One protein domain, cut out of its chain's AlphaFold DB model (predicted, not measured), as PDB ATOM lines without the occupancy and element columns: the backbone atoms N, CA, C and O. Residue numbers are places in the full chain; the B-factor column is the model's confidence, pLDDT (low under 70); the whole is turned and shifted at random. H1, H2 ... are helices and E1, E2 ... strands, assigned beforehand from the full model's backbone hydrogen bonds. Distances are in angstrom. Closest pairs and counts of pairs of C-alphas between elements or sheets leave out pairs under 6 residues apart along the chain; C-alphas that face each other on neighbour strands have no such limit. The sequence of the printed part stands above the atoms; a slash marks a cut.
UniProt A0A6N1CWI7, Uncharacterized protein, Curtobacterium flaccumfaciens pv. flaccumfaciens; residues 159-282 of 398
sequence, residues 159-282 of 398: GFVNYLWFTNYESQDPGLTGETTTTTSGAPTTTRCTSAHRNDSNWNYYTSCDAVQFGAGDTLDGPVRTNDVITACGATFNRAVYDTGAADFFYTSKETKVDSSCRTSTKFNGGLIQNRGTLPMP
ATOM      1  N   GLY A 159      37.914  -9.135  21.195       58.47
ATOM      2  CA  GLY A 159      37.154  -8.057  20.574       58.47
ATOM      3  C   GLY A 159      35.704  -8.068  21.047       58.47
ATOM      4  O   GLY A 159      35.160  -9.124  21.363       58.47
ATOM      5  N   PHE A 160      35.044  -6.909  21.014       60.53
ATOM      6  CA  PHE A 160      33.615  -6.787  21.333       60.53
ATOM      7  C   PHE A 160      32.730  -7.781  20.550       60.53
ATOM      8  O   PHE A 160      31.742  -8.269  21.083       60.53
ATOM      9  N   VAL A 161      33.123  -8.152  19.321       63.03
ATOM     10  CA  VAL A 161      32.420  -9.138  18.472       63.03
ATOM     11  C   VAL A 161      32.407 -10.563  19.030       63.03
ATOM     12  O   VAL A 161      31.662 -11.405  18.537       63.03
ATOM     13  N   ASN A 162      33.232 -10.868  20.036       67.56
ATOM     14  CA  ASN A 162      33.196 -12.170  20.702       67.56
ATOM     15  C   ASN A 162      31.977 -12.323  21.616       67.56
ATOM     16  O   ASN A 162      31.697 -13.443  22.045       67.56
ATOM     17  N   TYR A 163      31.282 -11.225  21.919       78.06
ATOM     18  CA  TYR A 163      30.170 -11.180  22.851       78.06
ATOM     19  C   TYR A 163      28.865 -10.897  22.111       78.06
ATOM     20  O   TYR A 163      28.804 -10.042  21.232       78.06
ATOM     21  N   LEU A 164      27.807 -11.621  22.482       85.75
ATOM     22  CA  LEU A 164      26.446 -11.359  22.010       85.75
ATOM     23  C   LEU A 164      25.971  -9.973  22.460       85.75
ATOM     24  O   LEU A 164      25.240  -9.296  21.745       85.75
ATOM     25  N   TRP A 165      26.406  -9.574  23.650       87.31
ATOM     26  CA  TRP A 165      26.149  -8.271  24.231       87.31
ATOM     27  C   TRP A 165      27.474  -7.688  24.697       87.31
ATOM     28  O   TRP A 165      28.155  -8.309  25.514       87.31
ATOM     29  N   PHE A 166      27.836  -6.528  24.150       87.31
ATOM     30  CA  PHE A 166      28.950  -5.720  24.620       87.31
ATOM     31  C   PHE A 166      28.539  -4.260  24.701       87.31
ATOM     32  O   PHE A 166      28.189  -3.665  23.683       87.31
ATOM     33  N   THR A 167      28.624  -3.671  25.889       85.50
ATOM     34  CA  THR A 167      28.399  -2.236  26.063       85.50
ATOM     35  C   THR A 167      29.467  -1.594  26.933       85.50
ATOM     36  O   THR A 167      30.093  -2.241  27.774       85.50
ATOM     37  N   ASN A 168      29.682  -0.300  26.696       84.44
ATOM     38  CA  ASN A 168      30.520   0.511  27.562       84.44
ATOM     39  C   ASN A 168      29.740   1.034  28.774       84.44
ATOM     40  O   ASN A 168      30.246   0.983  29.882       84.44
ATOM     41  N   TYR A 169      28.512   1.502  28.546       87.81
ATOM     42  CA  TYR A 169      27.585   1.941  29.587       87.81
ATOM     43  C   TYR A 169      26.332   1.082  29.491       87.81
ATOM     44  O   TYR A 169      25.786   0.928  28.397       87.81
ATOM     45  N   GLU A 170      25.823   0.563  30.601       89.94
ATOM     46  CA  GLU A 170      24.535  -0.143  30.607       89.94
ATOM     47  C   GLU A 170      23.369   0.849  30.575       89.94
ATOM     48  O   GLU A 170      22.354   0.594  31.184       89.94
ATOM     49  N   SER A 171      23.474   1.983  29.877       88.38
ATOM     50  CA  SER A 171      22.401   2.976  29.739       88.38
ATOM     51  C   SER A 171      22.141   3.286  28.272       88.38
ATOM     52  O   SER A 171      23.080   3.338  27.474       88.38
ATOM     53  N   GLN A 172      20.891   3.574  27.916       81.75
ATOM     54  CA  GLN A 172      20.579   4.097  26.585       81.75
ATOM     55  C   GLN A 172      21.031   5.560  26.449       81.75
ATOM     56  O   GLN A 172      21.182   6.268  27.442       81.75
ATOM     57  N   ASP A 173      21.262   6.017  25.215       78.69
ATOM     58  CA  ASP A 173      21.646   7.410  24.956       78.69
ATOM     59  C   ASP A 173      20.469   8.353  25.304       78.69
ATOM     60  O   ASP A 173      19.425   8.282  24.643       78.69
ATOM     61  N   PRO A 174      20.616   9.267  26.284       79.75
ATOM     62  CA  PRO A 174      19.557  10.201  26.681       79.75
ATOM     63  C   PRO A 174      19.168  11.197  25.579       79.75
ATOM     64  O   PRO A 174      18.082  11.786  25.606       79.75
ATOM     65  N   GLY A 175      20.036  11.406  24.587       78.06
ATOM     66  CA  GLY A 175      19.710  12.150  23.375       78.06
ATOM     67  C   GLY A 175      18.661  11.445  22.513       78.06
ATOM     68  O   GLY A 175      17.868  12.127  21.865       78.06
ATOM     69  N   LEU A 176      18.626  10.107  22.545       77.94
ATOM     70  CA  LEU A 176      17.686   9.273  21.794       77.94
ATOM     71  C   LEU A 176      16.415   8.958  22.586       77.94
ATOM     72  O   LEU A 176      15.323   9.033  22.028       77.94
ATOM     73  N   THR A 177      16.538   8.617  23.870       81.62
ATOM     74  CA  THR A 177      15.386   8.236  24.706       81.62
ATOM     75  C   THR A 177      14.593   9.434  25.213       81.62
ATOM     76  O   THR A 177      13.411   9.305  25.522       81.62
ATOM     77  N   GLY A 178      15.232  10.605  25.306       83.75
ATOM     78  CA  GLY A 178      14.654  11.768  25.973       83.75
ATOM     79  C   GLY A 178      14.578  11.614  27.494       83.75
ATOM     80  O   GLY A 178      13.842  12.362  28.132       83.75
ATOM     81  N   GLU A 179      15.317  10.662  28.068       88.25
ATOM     82  CA  GLU A 179      15.317  10.400  29.504       88.25
ATOM     83  C   GLU A 179      15.850  11.601  30.305       88.25
ATOM     84  O   GLU A 179      16.865  12.224  29.962       88.25
ATOM     85  N   THR A 180      15.149  11.933  31.391       90.25
ATOM     86  CA  THR A 180      15.466  13.066  32.258       90.25
ATOM     87  C   THR A 180      15.767  12.638  33.688       90.25
ATOM     88  O   THR A 180      15.375  11.570  34.148       90.25
ATOM     89  N   THR A 181      16.489  13.491  34.411       91.00
ATOM     90  CA  THR A 181      16.797  13.273  35.827       91.00
ATOM     91  C   THR A 181      15.535  13.344  36.679       91.00
ATOM     92  O   THR A 181      14.554  13.994  36.301       91.00
ATOM     93  N   THR A 182      15.572  12.728  37.853       89.44
ATOM     94  CA  THR A 182      14.517  12.813  38.863       89.44
ATOM     95  C   THR A 182      14.992  13.618  40.069       89.44
ATOM     96  O   THR A 182      16.184  13.739  40.335       89.44
ATOM     97  N   THR A 183      14.068  14.222  40.809       86.62
ATOM     98  CA  THR A 183      14.365  14.821  42.116       86.62
ATOM     99  C   THR A 183      14.475  13.738  43.189       86.62
ATOM    100  O   THR A 183      14.028  12.607  43.001       86.62
ATOM    101  N   THR A 184      14.954  14.098  44.383       83.94
ATOM    102  CA  THR A 184      14.964  13.198  45.554       83.94
ATOM    103  C   THR A 184      13.571  12.680  45.938       83.94
ATOM    104  O   THR A 184      13.446  11.650  46.588       83.94
ATOM    105  N   SER A 185      12.508  13.383  45.531       82.56
ATOM    106  CA  SER A 185      11.112  12.970  45.719       82.56
ATOM    107  C   SER A 185      10.564  12.097  44.579       82.56
ATOM    108  O   SER A 185       9.377  11.779  44.589       82.56
ATOM    109  N   GLY A 186      11.394  11.729  43.597       78.31
ATOM    110  CA  GLY A 186      11.019  10.902  42.446       78.31
ATOM    111  C   GLY A 186      10.289  11.651  41.328       78.31
ATOM    112  O   GLY A 186       9.776  11.016  40.412       78.31
ATOM    113  N   ALA A 187      10.221  12.987  41.375       84.25
ATOM    114  CA  ALA A 187       9.565  13.766  40.328       84.25
ATOM    115  C   ALA A 187      10.505  13.943  39.119       84.25
ATOM    116  O   ALA A 187      11.667  14.304  39.321       84.25
ATOM    117  N   PRO A 188      10.040  13.730  37.874       83.31
ATOM    118  CA  PRO A 188      10.856  13.960  36.688       83.31
ATOM    119  C   PRO A 188      11.182  15.448  36.527       83.31
ATOM    120  O   PRO A 188      10.380  16.328  36.847       83.31
ATOM    121  N   THR A 189      12.369  15.730  36.006       86.75
ATOM    122  CA  THR A 189      12.849  17.084  35.693       86.75
ATOM    123  C   THR A 189      12.907  17.299  34.178       86.75
ATOM    124  O   THR A 189      12.630  16.391  33.396       86.75
ATOM    125  N   THR A 190      13.289  18.501  33.746       87.00
ATOM    126  CA  THR A 190      13.562  18.816  32.332       87.00
ATOM    127  C   THR A 190      15.028  18.607  31.932       87.00
ATOM    128  O   THR A 190      15.368  18.734  30.756       87.00
ATOM    129  N   THR A 191      15.904  18.292  32.887       89.56
ATOM    130  CA  THR A 191      17.336  18.075  32.650       89.56
ATOM    131  C   THR A 191      17.565  16.645  32.184       89.56
ATOM    132  O   THR A 191      17.089  15.718  32.833       89.56
ATOM    133  N   ARG A 192      18.309  16.443  31.090       88.44
ATOM    134  CA  ARG A 192      18.680  15.096  30.622       88.44
ATOM    135  C   ARG A 192      19.565  14.377  31.637       88.44
ATOM    136  O   ARG A 192      20.411  15.013  32.265       88.44
ATOM    137  N   CYS A 193      19.374  13.068  31.773       89.25
ATOM    138  CA  CYS A 193      20.261  12.238  32.579       89.25
ATOM    139  C   CYS A 193      21.652  12.107  31.944       89.25
ATOM    140  O   CYS A 193      21.846  12.396  30.760       89.25
ATOM    141  N   THR A 194      22.621  11.667  32.745       89.38
ATOM    142  CA  THR A 194      24.000  11.428  32.302       89.38
ATOM    143  C   THR A 194      24.311   9.937  32.353       89.38
ATOM    144  O   THR A 194      24.119   9.296  33.388       89.38
ATOM    145  N   SER A 195      24.831   9.377  31.261       89.06
ATOM    146  CA  SER A 195      25.385   8.019  31.257       89.06
ATOM    147  C   SER A 195      26.626   7.957  32.151       89.06
ATOM    148  O   SER A 195      27.556   8.747  31.986       89.06
ATOM    149  N   ALA A 196      26.630   7.039  33.110       88.62
ATOM    150  CA  ALA A 196      27.728   6.819  34.048       88.62
ATOM    151  C   ALA A 196      27.776   5.334  34.408       88.62
ATOM    152  O   ALA A 196      26.715   4.716  34.511       88.62
ATOM    153  N   HIS A 197      28.973   4.777  34.614       90.00
ATOM    154  CA  HIS A 197      29.089   3.391  35.065       90.00
ATOM    155  C   HIS A 197      28.593   3.294  36.498       90.00
ATOM    156  O   HIS A 197      28.849   4.166  37.325       90.00
ATOM    157  N   ARG A 198      27.903   2.213  36.825       88.81
ATOM    158  CA  ARG A 198      27.222   2.048  38.106       88.81
ATOM    159  C   ARG A 198      28.155   1.975  39.313       88.81
ATOM    160  O   ARG A 198      27.723   2.200  40.441       88.81
ATOM    161  N   ASN A 199      29.415   1.631  39.090       87.50
ATOM    162  CA  ASN A 199      30.477   1.592  40.092       87.50
ATOM    163  C   ASN A 199      31.319   2.882  40.149       87.50
ATOM    164  O   ASN A 199      32.191   2.974  41.015       87.50
ATOM    165  N   ASP A 200      31.060   3.873  39.290       88.00
ATOM    166  CA  ASP A 200      31.762   5.153  39.331       88.00
ATOM    167  C   ASP A 200      31.240   6.048  40.467       88.00
ATOM    168  O   ASP A 200      30.060   6.056  40.820       88.00
ATOM    169  N   SER A 201      32.123   6.884  41.019       86.25
ATOM    170  CA  SER A 201      31.788   7.822  42.102       86.25
ATOM    171  C   SER A 201      30.815   8.933  41.692       86.25
ATOM    172  O   SER A 201      30.209   9.568  42.553       86.25
ATOM    173  N   ASN A 202      30.675   9.185  40.389       85.94
ATOM    174  CA  ASN A 202      29.736  10.150  39.826       85.94
ATOM    175  C   ASN A 202      28.374   9.526  39.470       85.94
ATOM    176  O   ASN A 202      27.486  10.261  39.031       85.94
ATOM    177  N   TRP A 203      28.190   8.212  39.654       91.31
ATOM    178  CA  TRP A 203      26.891   7.577  39.467       91.31
ATOM    179  C   TRP A 203      25.931   7.959  40.588       91.31
ATOM    180  O   TRP A 203      26.266   7.942  41.774       91.31
ATOM    181  N   ASN A 204      24.704   8.305  40.211       88.44
ATOM    182  CA  ASN A 204      23.684   8.735  41.148       88.44
ATOM    183  C   ASN A 204      22.300   8.308  40.662       88.44
ATOM    184  O   ASN A 204      21.900   8.618  39.545       88.44
ATOM    185  N   TYR A 205      21.539   7.664  41.546       88.38
ATOM    186  CA  TYR A 205      20.185   7.177  41.274       88.38
ATOM    187  C   TYR A 205      19.250   8.225  40.635       88.38
ATOM    188  O   TYR A 205      18.430   7.891  39.783       88.38
ATOM    189  N   TYR A 206      19.384   9.493  41.021       88.12
ATOM    190  CA  TYR A 206      18.514  10.580  40.580       88.12
ATOM    191  C   TYR A 206      18.960  11.214  39.259       88.12
ATOM    192  O   TYR A 206      18.120  11.662  38.481       88.12
ATOM    193  N   THR A 207      20.269  11.264  38.987       89.75
ATOM    194  CA  THR A 207      20.820  12.009  37.838       89.75
ATOM    195  C   THR A 207      21.416  11.135  36.739       89.75
ATOM    196  O   THR A 207      21.575  11.601  35.611       89.75
ATOM    197  N   SER A 208      21.760   9.887  37.046       91.12
ATOM    198  CA  SER A 208      22.260   8.924  36.068       91.12
ATOM    199  C   SER A 208      21.113   8.270  35.310       91.12
ATOM    200  O   SER A 208      20.020   8.099  35.856       91.12
ATOM    201  N   CYS A 209      21.369   7.916  34.053       90.56
ATOM    202  CA  CYS A 209      20.369   7.260  33.216       90.56
ATOM    203  C   CYS A 209      20.025   5.848  33.716       90.56
ATOM    204  O   CYS A 209      20.813   5.210  34.422       90.56
ATOM    205  N   ASP A 210      18.831   5.386  33.366       88.56
ATOM    206  CA  ASP A 210      18.315   4.063  33.668       88.56
ATOM    207  C   ASP A 210      19.198   2.999  33.025       88.56
ATOM    208  O   ASP A 210      19.647   3.117  31.879       88.56
ATOM    209  N   ALA A 211      19.446   1.945  33.801       88.50
ATOM    210  CA  ALA A 211      20.197   0.817  33.302       88.50
ATOM    211  C   ALA A 211      19.330  -0.033  32.359       88.50
ATOM    212  O   ALA A 211      18.137  -0.224  32.607       88.50
ATOM    213  N   VAL A 212      19.930  -0.617  31.322       89.31
ATOM    214  CA  VAL A 212      19.315  -1.692  30.546       89.31
ATOM    215  C   VAL A 212      19.134  -2.880  31.487       89.31
ATOM    216  O   VAL A 212      20.098  -3.468  31.977       89.31
ATOM    217  N   GLN A 213      17.878  -3.208  31.780       91.94
ATOM    218  CA  GLN A 213      17.524  -4.331  32.634       91.94
ATOM    219  C   GLN A 213      17.079  -5.516  31.779       91.94
ATOM    220  O   GLN A 213      16.057  -5.438  31.100       91.94
ATOM    221  N   PHE A 214      17.795  -6.636  31.882       93.62
ATOM    222  CA  PHE A 214      17.356  -7.899  31.286       93.62
ATOM    223  C   PHE A 214      16.191  -8.491  32.087       93.62
ATOM    224  O   PHE A 214      16.300  -8.692  33.299       93.62
ATOM    225  N   GLY A 215      15.070  -8.761  31.426       92.31
ATOM    226  CA  GLY A 215      13.839  -9.263  32.031       92.31
ATOM    227  C   GLY A 215      13.674 -10.783  31.944       92.31
ATOM    228  O   GLY A 215      14.456 -11.491  31.316       92.31
ATOM    229  N   ALA A 216      12.589 -11.297  32.531       91.06
ATOM    230  CA  ALA A 216      12.285 -12.732  32.576       91.06
ATOM    231  C   ALA A 216      12.076 -13.406  31.206       91.06
ATOM    232  O   ALA A 216      12.161 -14.628  31.099       91.06
ATOM    233  N   GLY A 217      11.786 -12.625  30.162       88.50
ATOM    234  CA  GLY A 217      11.671 -13.119  28.788       88.50
ATOM    235  C   GLY A 217      13.008 -13.233  28.053       88.50
ATOM    236  O   GLY A 217      13.055 -13.843  26.985       88.50
ATOM    237  N   ASP A 218      14.088 -12.677  28.606       92.31
ATOM    238  CA  ASP A 218      15.361 -12.569  27.905       92.31
ATOM    239  C   ASP A 218      16.199 -13.830  28.107       92.31
ATOM    240  O   ASP A 218      16.568 -14.204  29.225       92.31
ATOM    241  N   THR A 219      16.515 -14.493  26.996       94.25
ATOM    242  CA  THR A 219      17.440 -15.628  26.956       94.25
ATOM    243  C   THR A 219      18.621 -15.279  26.065       94.25
ATOM    244  O   THR A 219      18.456 -15.018  24.875       94.25
ATOM    245  N   LEU A 220      19.818 -15.268  26.647       92.12
ATOM    246  CA  LEU A 220      21.061 -14.926  25.969       92.12
ATOM    247  C   LEU A 220      21.894 -16.191  25.747       92.12
ATOM    248  O   LEU A 220      22.470 -16.755  26.681       92.12
ATOM    249  N   ASP A 221      21.968 -16.627  24.488       90.44
ATOM    250  CA  ASP A 221      22.662 -17.857  24.072       90.44
ATOM    251  C   ASP A 221      24.161 -17.683  23.782       90.44
ATOM    252  O   ASP A 221      24.891 -18.663  23.590       90.44
ATOM    253  N   GLY A 222      24.638 -16.439  23.767       86.62
ATOM    254  CA  GLY A 222      26.041 -16.084  23.585       86.62
ATOM    255  C   GLY A 222      26.650 -15.458  24.840       86.62
ATOM    256  O   GLY A 222      25.922 -15.074  25.756       86.62
ATOM    257  N   PRO A 223      27.990 -15.386  24.921       89.31
ATOM    258  CA  PRO A 223      28.661 -14.762  26.054       89.31
ATOM    259  C   PRO A 223      28.338 -13.266  26.107       89.31
ATOM    260  O   PRO A 223      28.205 -12.613  25.072       89.31
ATOM    261  N   VAL A 224      28.225 -12.736  27.318       92.38
ATOM    262  CA  VAL A 224      27.870 -11.340  27.592       92.38
ATOM    263  C   VAL A 224      29.054 -10.663  28.250       92.38
ATOM    264  O   VAL A 224      29.694 -11.239  29.131       92.38
ATOM    265  N   ARG A 225      29.339  -9.434  27.836       90.88
ATOM    266  CA  ARG A 225      30.309  -8.592  28.511       90.88
ATOM    267  C   ARG A 225      29.815  -7.161  28.614       90.88
ATOM    268  O   ARG A 225      29.186  -6.651  27.703       90.88
ATOM    269  N   THR A 226      30.155  -6.483  29.692       90.69
ATOM    270  CA  THR A 226      29.934  -5.047  29.821       90.69
ATOM    271  C   THR A 226      31.105  -4.402  30.547       90.69
ATOM    272  O   THR A 226      31.773  -5.047  31.354       90.69
ATOM    273  N   ASN A 227      31.405  -3.145  30.224       89.19
ATOM    274  CA  ASN A 227      32.338  -2.343  31.019       89.19
ATOM    275  C   ASN A 227      31.661  -1.706  32.241       89.19
ATOM    276  O   ASN A 227      32.316  -1.011  33.015       89.19
ATOM    277  N   ASP A 228      30.372  -1.965  32.428       91.31
ATOM    278  CA  ASP A 228      29.559  -1.525  33.554       91.31
ATOM    279  C   ASP A 228      29.193  -2.733  34.445       91.31
ATOM    280  O   ASP A 228      29.879  -3.755  34.422       91.31
ATOM    281  N   VAL A 229      28.126  -2.633  35.238       92.56
ATOM    282  CA  VAL A 229      27.570  -3.717  36.053       92.56
ATOM    283  C   VAL A 229      26.231  -4.169  35.480       92.56
ATOM    284  O   VAL A 229      25.335  -3.354  35.247       92.56
ATOM    285  N   ILE A 230      26.060  -5.481  35.310       93.50
ATOM    286  CA  ILE A 230      24.822  -6.046  34.757       93.50
ATOM    287  C   ILE A 230      23.624  -5.742  35.666       93.50
ATOM    288  O   ILE A 230      23.693  -5.857  36.896       93.50
ATOM    289  N   THR A 231      22.493  -5.406  35.038       94.31
ATOM    290  CA  THR A 231      21.190  -5.289  35.697       94.31
ATOM    291  C   THR A 231      20.222  -6.324  35.116       94.31
ATOM    292  O   THR A 231      19.969  -6.339  33.914       94.31
ATOM    293  N   ALA A 232      19.692  -7.229  35.943       94.94
ATOM    294  CA  ALA A 232      18.835  -8.323  35.487       94.94
ATOM    295  C   ALA A 232      17.782  -8.739  36.523       94.94
ATOM    296  O   ALA A 232      18.081  -8.920  37.704       94.94
ATOM    297  N   CYS A 233      16.563  -8.997  36.055       95.00
ATOM    298  CA  CYS A 233      15.471  -9.571  36.829       95.00
ATOM    299  C   CYS A 233      14.795 -10.698  36.033       95.00
ATOM    300  O   CYS A 233      13.937 -10.454  35.184       95.00
ATOM    301  N   GLY A 234      15.188 -11.944  36.308       93.38
ATOM    302  CA  GLY A 234      14.601 -13.147  35.711       93.38
ATOM    303  C   GLY A 234      15.233 -13.627  34.406       93.38
ATOM    304  O   GLY A 234      14.797 -14.646  33.875       93.38
ATOM    305  N   ALA A 235      16.249 -12.938  33.891       95.69
ATOM    306  CA  ALA A 235      16.890 -13.292  32.627       95.69
ATOM    307  C   ALA A 235      17.683 -14.609  32.701       95.69
ATOM    308  O   ALA A 235      18.165 -15.012  33.762       95.69
ATOM    309  N   THR A 236      17.861 -15.273  31.557       96.31
ATOM    310  CA  THR A 236      18.660 -16.500  31.442       96.31
ATOM    311  C   THR A 236      19.898 -16.273  30.578       96.31
ATOM    312  O   THR A 236      19.797 -16.016  29.382       96.31
ATOM    313  N   PHE A 237      21.079 -16.444  31.169       96.19
ATOM    314  CA  PHE A 237      22.374 -16.380  30.496       96.19
ATOM    315  C   PHE A 237      22.937 -17.794  30.316       96.19
ATOM    316  O   PHE A 237      23.318 -18.462  31.281       96.19
ATOM    317  N   ASN A 238      23.002 -18.268  29.070       93.69
ATOM    318  CA  ASN A 238      23.448 -19.630  28.752       93.69
ATOM    319  C   ASN A 238      24.970 -19.762  28.589       93.69
ATOM    320  O   ASN A 238      25.500 -20.873  28.540       93.69
ATOM    321  N   ARG A 239      25.692 -18.639  28.520       92.69
ATOM    322  CA  ARG A 239      27.156 -18.566  28.403       92.69
ATOM    323  C   ARG A 239      27.732 -17.613  29.452       92.69
ATOM    324  O   ARG A 239      26.998 -17.064  30.265       92.69
ATOM    325  N   ALA A 240      29.058 -17.487  29.468       91.69
ATOM    326  CA  ALA A 240      29.773 -16.687  30.457       91.69
ATOM    327  C   ALA A 240      29.364 -15.205  30.413       91.69
ATOM    328  O   ALA A 240      29.155 -14.653  29.328       91.69
ATOM    329  N   VAL A 241      29.300 -14.587  31.594       94.12
ATOM    330  CA  VAL A 241      28.988 -13.166  31.790       94.12
ATOM    331  C   VAL A 241      30.173 -12.487  32.469       94.12
ATOM    332  O   VAL A 241      30.659 -12.960  33.500       94.12
ATOM    333  N   TYR A 242      30.635 -11.391  31.873       92.44
ATOM    334  CA  TYR A 242      31.763 -10.597  32.355       92.44
ATOM    335  C   TYR A 242      31.335  -9.148  32.572       92.44
ATOM    336  O   TYR A 242      30.757  -8.538  31.677       92.44
ATOM    337  N   ASP A 243      31.648  -8.580  33.726       93.56
ATOM    338  CA  ASP A 243      31.331  -7.187  34.039       93.56
ATOM    339  C   ASP A 243      32.434  -6.551  34.902       93.56
ATOM    340  O   ASP A 243      33.415  -7.218  35.247       93.56
ATOM    341  N   THR A 244      32.317  -5.262  35.230       90.00
ATOM    342  CA  THR A 244      33.274  -4.573  36.120       90.00
ATOM    343  C   THR A 244      32.830  -4.572  37.588       90.00
ATOM    344  O   THR A 244      33.515  -4.012  38.451       90.00
ATOM    345  N   GLY A 245      31.700  -5.218  37.893       88.06
ATOM    346  CA  GLY A 245      31.114  -5.334  39.225       88.06
ATOM    347  C   GLY A 245      31.810  -6.378  40.097       88.06
ATOM    348  O   GLY A 245      32.724  -7.079  39.670       88.06
ATOM    349  N   ALA A 246      31.413  -6.485  41.366       89.38
ATOM    350  CA  ALA A 246      31.937  -7.544  42.229       89.38
ATOM    351  C   ALA A 246      31.623  -8.935  41.638       89.38
ATOM    352  O   ALA A 246      30.577  -9.137  41.026       89.38
ATOM    353  N   ALA A 247      32.519  -9.908  41.831       88.12
ATOM    354  CA  ALA A 247      32.290 -11.265  41.332       88.12
ATOM    355  C   ALA A 247      30.981 -11.850  41.899       88.12
ATOM    356  O   ALA A 247      30.685 -11.671  43.081       88.12
ATOM    357  N   ASP A 248      30.219 -12.547  41.051       91.06
ATOM    358  CA  ASP A 248      28.892 -13.109  41.361       91.06
ATOM    359  C   ASP A 248      27.816 -12.084  41.811       91.06
ATOM    360  O   ASP A 248      26.766 -12.414  42.383       91.06
ATOM    361  N   PHE A 249      28.050 -10.802  41.534       92.06
ATOM    362  CA  PHE A 249      27.120  -9.725  41.842       92.06
ATOM    363  C   PHE A 249      26.495  -9.141  40.573       92.06
ATOM    364  O   PHE A 249      27.122  -9.060  39.528       92.06
ATOM    365  N   PHE A 250      25.236  -8.725  40.689       93.69
ATOM    366  CA  PHE A 250      24.498  -7.978  39.675       93.69
ATOM    367  C   PHE A 250      23.354  -7.242  40.371       93.69
ATOM    368  O   PHE A 250      22.875  -7.676  41.431       93.69
ATOM    369  N   TYR A 251      22.905  -6.149  39.770       94.00
ATOM    370  CA  TYR A 251      21.749  -5.407  40.254       94.00
ATOM    371  C   TYR A 251      20.458  -5.960  39.660       94.00
ATOM    372  O   TYR A 251      20.451  -6.544  38.584       94.00
ATOM    373  N   THR A 252      19.339  -5.774  40.350       94.38
ATOM    374  CA  THR A 252      18.033  -6.266  39.878       94.38
ATOM    375  C   THR A 252      17.190  -5.199  39.202       94.38
ATOM    376  O   THR A 252      16.215  -5.528  38.539       94.38
ATOM    377  N   SER A 253      17.571  -3.941  39.391       89.75
ATOM    378  CA  SER A 253      16.889  -2.744  38.909       89.75
ATOM    379  C   SER A 253      17.801  -1.530  39.127       89.75
ATOM    380  O   SER A 253      18.959  -1.706  39.521       89.75
ATOM    381  N   LYS A 254      17.338  -0.299  38.882       86.19
ATOM    382  CA  LYS A 254      18.123   0.930  39.131       86.19
ATOM    383  C   LYS A 254      18.361   1.197  40.620       86.19
ATOM    384  O   LYS A 254      19.349   1.829  40.994       86.19
ATOM    385  N   GLU A 255      17.488   0.694  41.480       84.00
ATOM    386  CA  GLU A 255      17.609   0.810  42.924       84.00
ATOM    387  C   GLU A 255      18.885   0.128  43.438       84.00
ATOM    388  O   GLU A 255      19.351  -0.890  42.925       84.00
ATOM    389  N   THR A 256      19.459   0.684  44.504       81.00
ATOM    390  CA  THR A 256      20.587   0.063  45.215       81.00
ATOM    391  C   THR A 256      20.154  -1.158  46.024       81.00
ATOM    392  O   THR A 256      20.974  -2.021  46.336       81.00
ATOM    393  N   LYS A 257      18.862  -1.247  46.363       87.44
ATOM    394  CA  LYS A 257      18.284  -2.407  47.033       87.44
ATOM    395  C   LYS A 257      18.074  -3.530  46.024       87.44
ATOM    396  O   LYS A 257      17.416  -3.350  45.009       87.44
ATOM    397  N   VAL A 258      18.589  -4.705  46.364       91.12
ATOM    398  CA  VAL A 258      18.508  -5.891  45.519       91.12
ATOM    399  C   VAL A 258      17.246  -6.692  45.838       91.12
ATOM    400  O   VAL A 258      16.965  -6.985  47.003       91.12
ATOM    401  N   ASP A 259      16.496  -7.059  44.804       93.31
ATOM    402  CA  ASP A 259      15.296  -7.883  44.917       93.31
ATOM    403  C   ASP A 259      15.658  -9.380  44.897       93.31
ATOM    404  O   ASP A 259      16.226  -9.910  43.936       93.31
ATOM    405  N   SER A 260      15.326 -10.095  45.973       93.12
ATOM    406  CA  SER A 260      15.633 -11.522  46.108       93.12
ATOM    407  C   SER A 260      14.881 -12.403  45.108       93.12
ATOM    408  O   SER A 260      15.409 -13.436  44.697       93.12
ATOM    409  N   SER A 261      13.666 -12.020  44.711       93.06
ATOM    410  CA  SER A 261      12.875 -12.764  43.725       93.06
ATOM    411  C   SER A 261      13.494 -12.639  42.333       93.06
ATOM    412  O   SER A 261      13.744 -13.657  41.681       93.06
ATOM    413  N   CYS A 262      13.880 -11.419  41.942       92.44
ATOM    414  CA  CYS A 262      14.631 -11.169  40.716       92.44
ATOM    415  C   CYS A 262      15.931 -11.976  40.714       92.44
ATOM    416  O   CYS A 262      16.166 -12.732  39.776       92.44
ATOM    417  N   ARG A 263      16.728 -11.919  41.795       92.25
ATOM    418  CA  ARG A 263      17.984 -12.683  41.874       92.25
ATOM    419  C   ARG A 263      17.795 -14.185  41.721       92.25
ATOM    420  O   ARG A 263      18.574 -14.818  41.025       92.25
ATOM    421  N   THR A 264      16.787 -14.744  42.387       93.38
ATOM    422  CA  THR A 264      16.532 -16.193  42.369       93.38
ATOM    423  C   THR A 264      16.023 -16.658  41.004       93.38
ATOM    424  O   THR A 264      16.276 -17.790  40.598       93.38
ATOM    425  N   SER A 265      15.294 -15.794  40.295       94.12
ATOM    426  CA  SER A 265      14.769 -16.093  38.962       94.12
ATOM    427  C   SER A 265      15.801 -15.922  37.840       94.12
ATOM    428  O   SER A 265      15.697 -16.622  36.833       94.12
ATOM    429  N   THR A 266      16.803 -15.050  38.007       95.62
ATOM    430  CA  THR A 266      17.902 -14.878  37.045       95.62
ATOM    431  C   THR A 266      18.840 -16.088  37.069       95.62
ATOM    432  O   THR A 266      19.300 -16.514  38.128       95.62
ATOM    433  N   LYS A 267      19.159 -16.642  35.895       95.12
ATOM    434  CA  LYS A 267      19.968 -17.862  35.756       95.12
ATOM    435  C   LYS A 267      21.266 -17.594  35.010       95.12
ATOM    436  O   LYS A 267      21.240 -17.070  33.901       95.12
ATOM    437  N   PHE A 268      22.381 -18.063  35.567       94.94
ATOM    438  CA  PHE A 268      23.700 -18.033  34.932       94.94
ATOM    439  C   PHE A 268      24.198 -19.458  34.675       94.94
ATOM    440  O   PHE A 268      25.002 -20.015  35.422       94.94
ATOM    441  N   ASN A 269      23.707 -20.078  33.601       93.56
ATOM    442  CA  ASN A 269      24.072 -21.452  33.237       93.56
ATOM    443  C   ASN A 269      25.525 -21.550  32.735       93.56
ATOM    444  O   ASN A 269      26.126 -22.620  32.775       93.56
ATOM    445  N   GLY A 270      26.101 -20.430  32.280       87.44
ATOM    446  CA  GLY A 270      27.505 -20.321  31.883       87.44
ATOM    447  C   GLY A 270      28.508 -20.223  33.040       87.44
ATOM    448  O   GLY A 270      29.700 -20.071  32.775       87.44
ATOM    449  N   GLY A 271      28.043 -20.304  34.291       91.62
ATOM    450  CA  GLY A 271      28.844 -20.117  35.501       91.62
ATOM    451  C   GLY A 271      28.630 -18.747  36.150       91.62
ATOM    452  O   GLY A 271      27.920 -17.904  35.611       91.62
ATOM    453  N   LEU A 272      29.245 -18.539  37.319       90.88
ATOM    454  CA  LEU A 272      29.139 -17.284  38.075       90.88
ATOM    455  C   LEU A 272      29.660 -16.096  37.257       90.88
ATOM    456  O   LEU A 272      30.606 -16.243  36.476       90.88
ATOM    457  N   ILE A 273      29.081 -14.916  37.490       93.31
ATOM    458  CA  ILE A 273      29.540 -13.665  36.875       93.31
ATOM    459  C   ILE A 273      30.984 -13.401  37.297       93.31
ATOM    460  O   ILE A 273      31.336 -13.504  38.477       93.31
ATOM    461  N   GLN A 274      31.826 -13.049  36.329       91.62
ATOM    462  CA  GLN A 274      33.241 -12.810  36.568       91.62
ATOM    463  C   GLN A 274      33.584 -11.333  36.411       91.62
ATOM    464  O   GLN A 274      33.416 -10.772  35.330       91.62
ATOM    465  N   ASN A 275      34.190 -10.754  37.451       90.25
ATOM    466  CA  ASN A 275      34.808  -9.438  37.339       90.25
ATOM    467  C   ASN A 275      35.943  -9.489  36.299       90.25
ATOM    468  O   ASN A 275      36.843 -10.345  36.355       90.25
ATOM    469  N   ARG A 276      35.887  -8.573  35.338       83.19
ATOM    470  CA  ARG A 276      36.941  -8.287  34.368       83.19
ATOM    471  C   ARG A 276      37.070  -6.777  34.227       83.19
ATOM    472  O   ARG A 276      36.083  -6.058  34.262       83.19
ATOM    473  N   GLY A 277      38.296  -6.297  34.025       78.75
ATOM    474  CA  GLY A 277      38.527  -4.883  33.737       78.75
ATOM    475  C   GLY A 277      37.843  -4.425  32.443       78.75
ATOM    476  O   GLY A 277      37.443  -5.239  31.605       78.75
ATOM    477  N   THR A 278      37.757  -3.110  32.271       79.25
ATOM    478  CA  THR A 278      37.215  -2.459  31.075       79.25
ATOM    479  C   THR A 278      37.931  -2.954  29.819       79.25
ATOM    480  O   THR A 278      39.152  -2.851  29.697       79.25
ATOM    481  N   LEU A 279      37.166  -3.488  28.871       71.56
ATOM    482  CA  LEU A 279      37.642  -3.749  27.519       71.56
ATOM    483  C   LEU A 279      37.437  -2.461  26.712       71.56
ATOM    484  O   LEU A 279      36.292  -2.041  26.552       71.56
ATOM    485  N   PRO A 280      38.486  -1.784  26.222       63.00
ATOM    486  CA  PRO A 280      38.283  -0.568  25.449       63.00
ATOM    487  C   PRO A 280      37.430  -0.871  24.214       63.00
ATOM    488  O   PRO A 280      37.746  -1.762  23.422       63.00
ATOM    489  N   MET A 281      36.350  -0.106  24.038       60.19
ATOM    490  CA  MET A 281      35.715   0.004  22.728       60.19
ATOM    491  C   MET A 281      36.775   0.497  21.731       60.19
ATOM    492  O   MET A 281      37.638   1.297  22.117       60.19
ATOM    493  N   PRO A 282      36.736   0.063  20.458       57.88
ATOM    494  CA  PRO A 282      37.572   0.655  19.425       57.88
ATOM    495  C   PRO A 282      37.489   2.178  19.523       57.88
ATOM    496  O   PRO A 282      36.394   2.732  19.611       57.88
TER     497      PRO A 282
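What this domain is: This is residues 159 to 282 of the 398 residues of an uncharacterized protein of Curtobacterium flaccumfaciens pv. flaccumfaciens (UniProt A0A6N1CWI7). With little regular structure, the chain winds in stacked turns, the parallel sheet E1, E4, E5 along one side; hairpin E2 and E3, with H1 nearby, makes a head at one end. Of 124 printed residues, 27 are in two named helices and five named strands, mixed in class, in order E1 H1 E2 E3 E4 E5 H2. The whole is compact, radius of gyration of the C-alphas 14.5 A, spanning 41 by 37 by 25 A.

Where its parts are: E1 is residues 165 to 167, from C-alpha 165 at (26.149, -8.271, 24.231); E4 is 224 to 226, E5 241 to 243, E2 180 to 182, E3 188 to 192, 10.0 A, H1 174 to 177 and H2 260 to 265, 8.5 A, ending with C-alpha 265 at (14.769, -16.093, 38.962).

How they stand to each other: Within hydrogen-bond range are N 225 and O 165 of parallel E4 and E1, 2.8 A, N 226 and O 242 of parallel E4 and E5, 2.9 A, and N 181 and O 191 of hairpin E2 and E3, 2.8 A. The closest C-alphas of H1 and E3, Pro 174 and Arg 192, are 6.3 A apart. H2, with every O i to N i+4 pair within range, is not on the sheet E1, E4, E5; H1 is too short for such a pair.

The domain as a whole: The farthest C-alphas, Thr 190 and Gly 271, are 41.9 A apart. The printed part has no cut; links E3 to E4, E4 to E5 and E5 to H2 are long. The model's pLDDT is under 70 at residues 159 to 162 and 280 to 282.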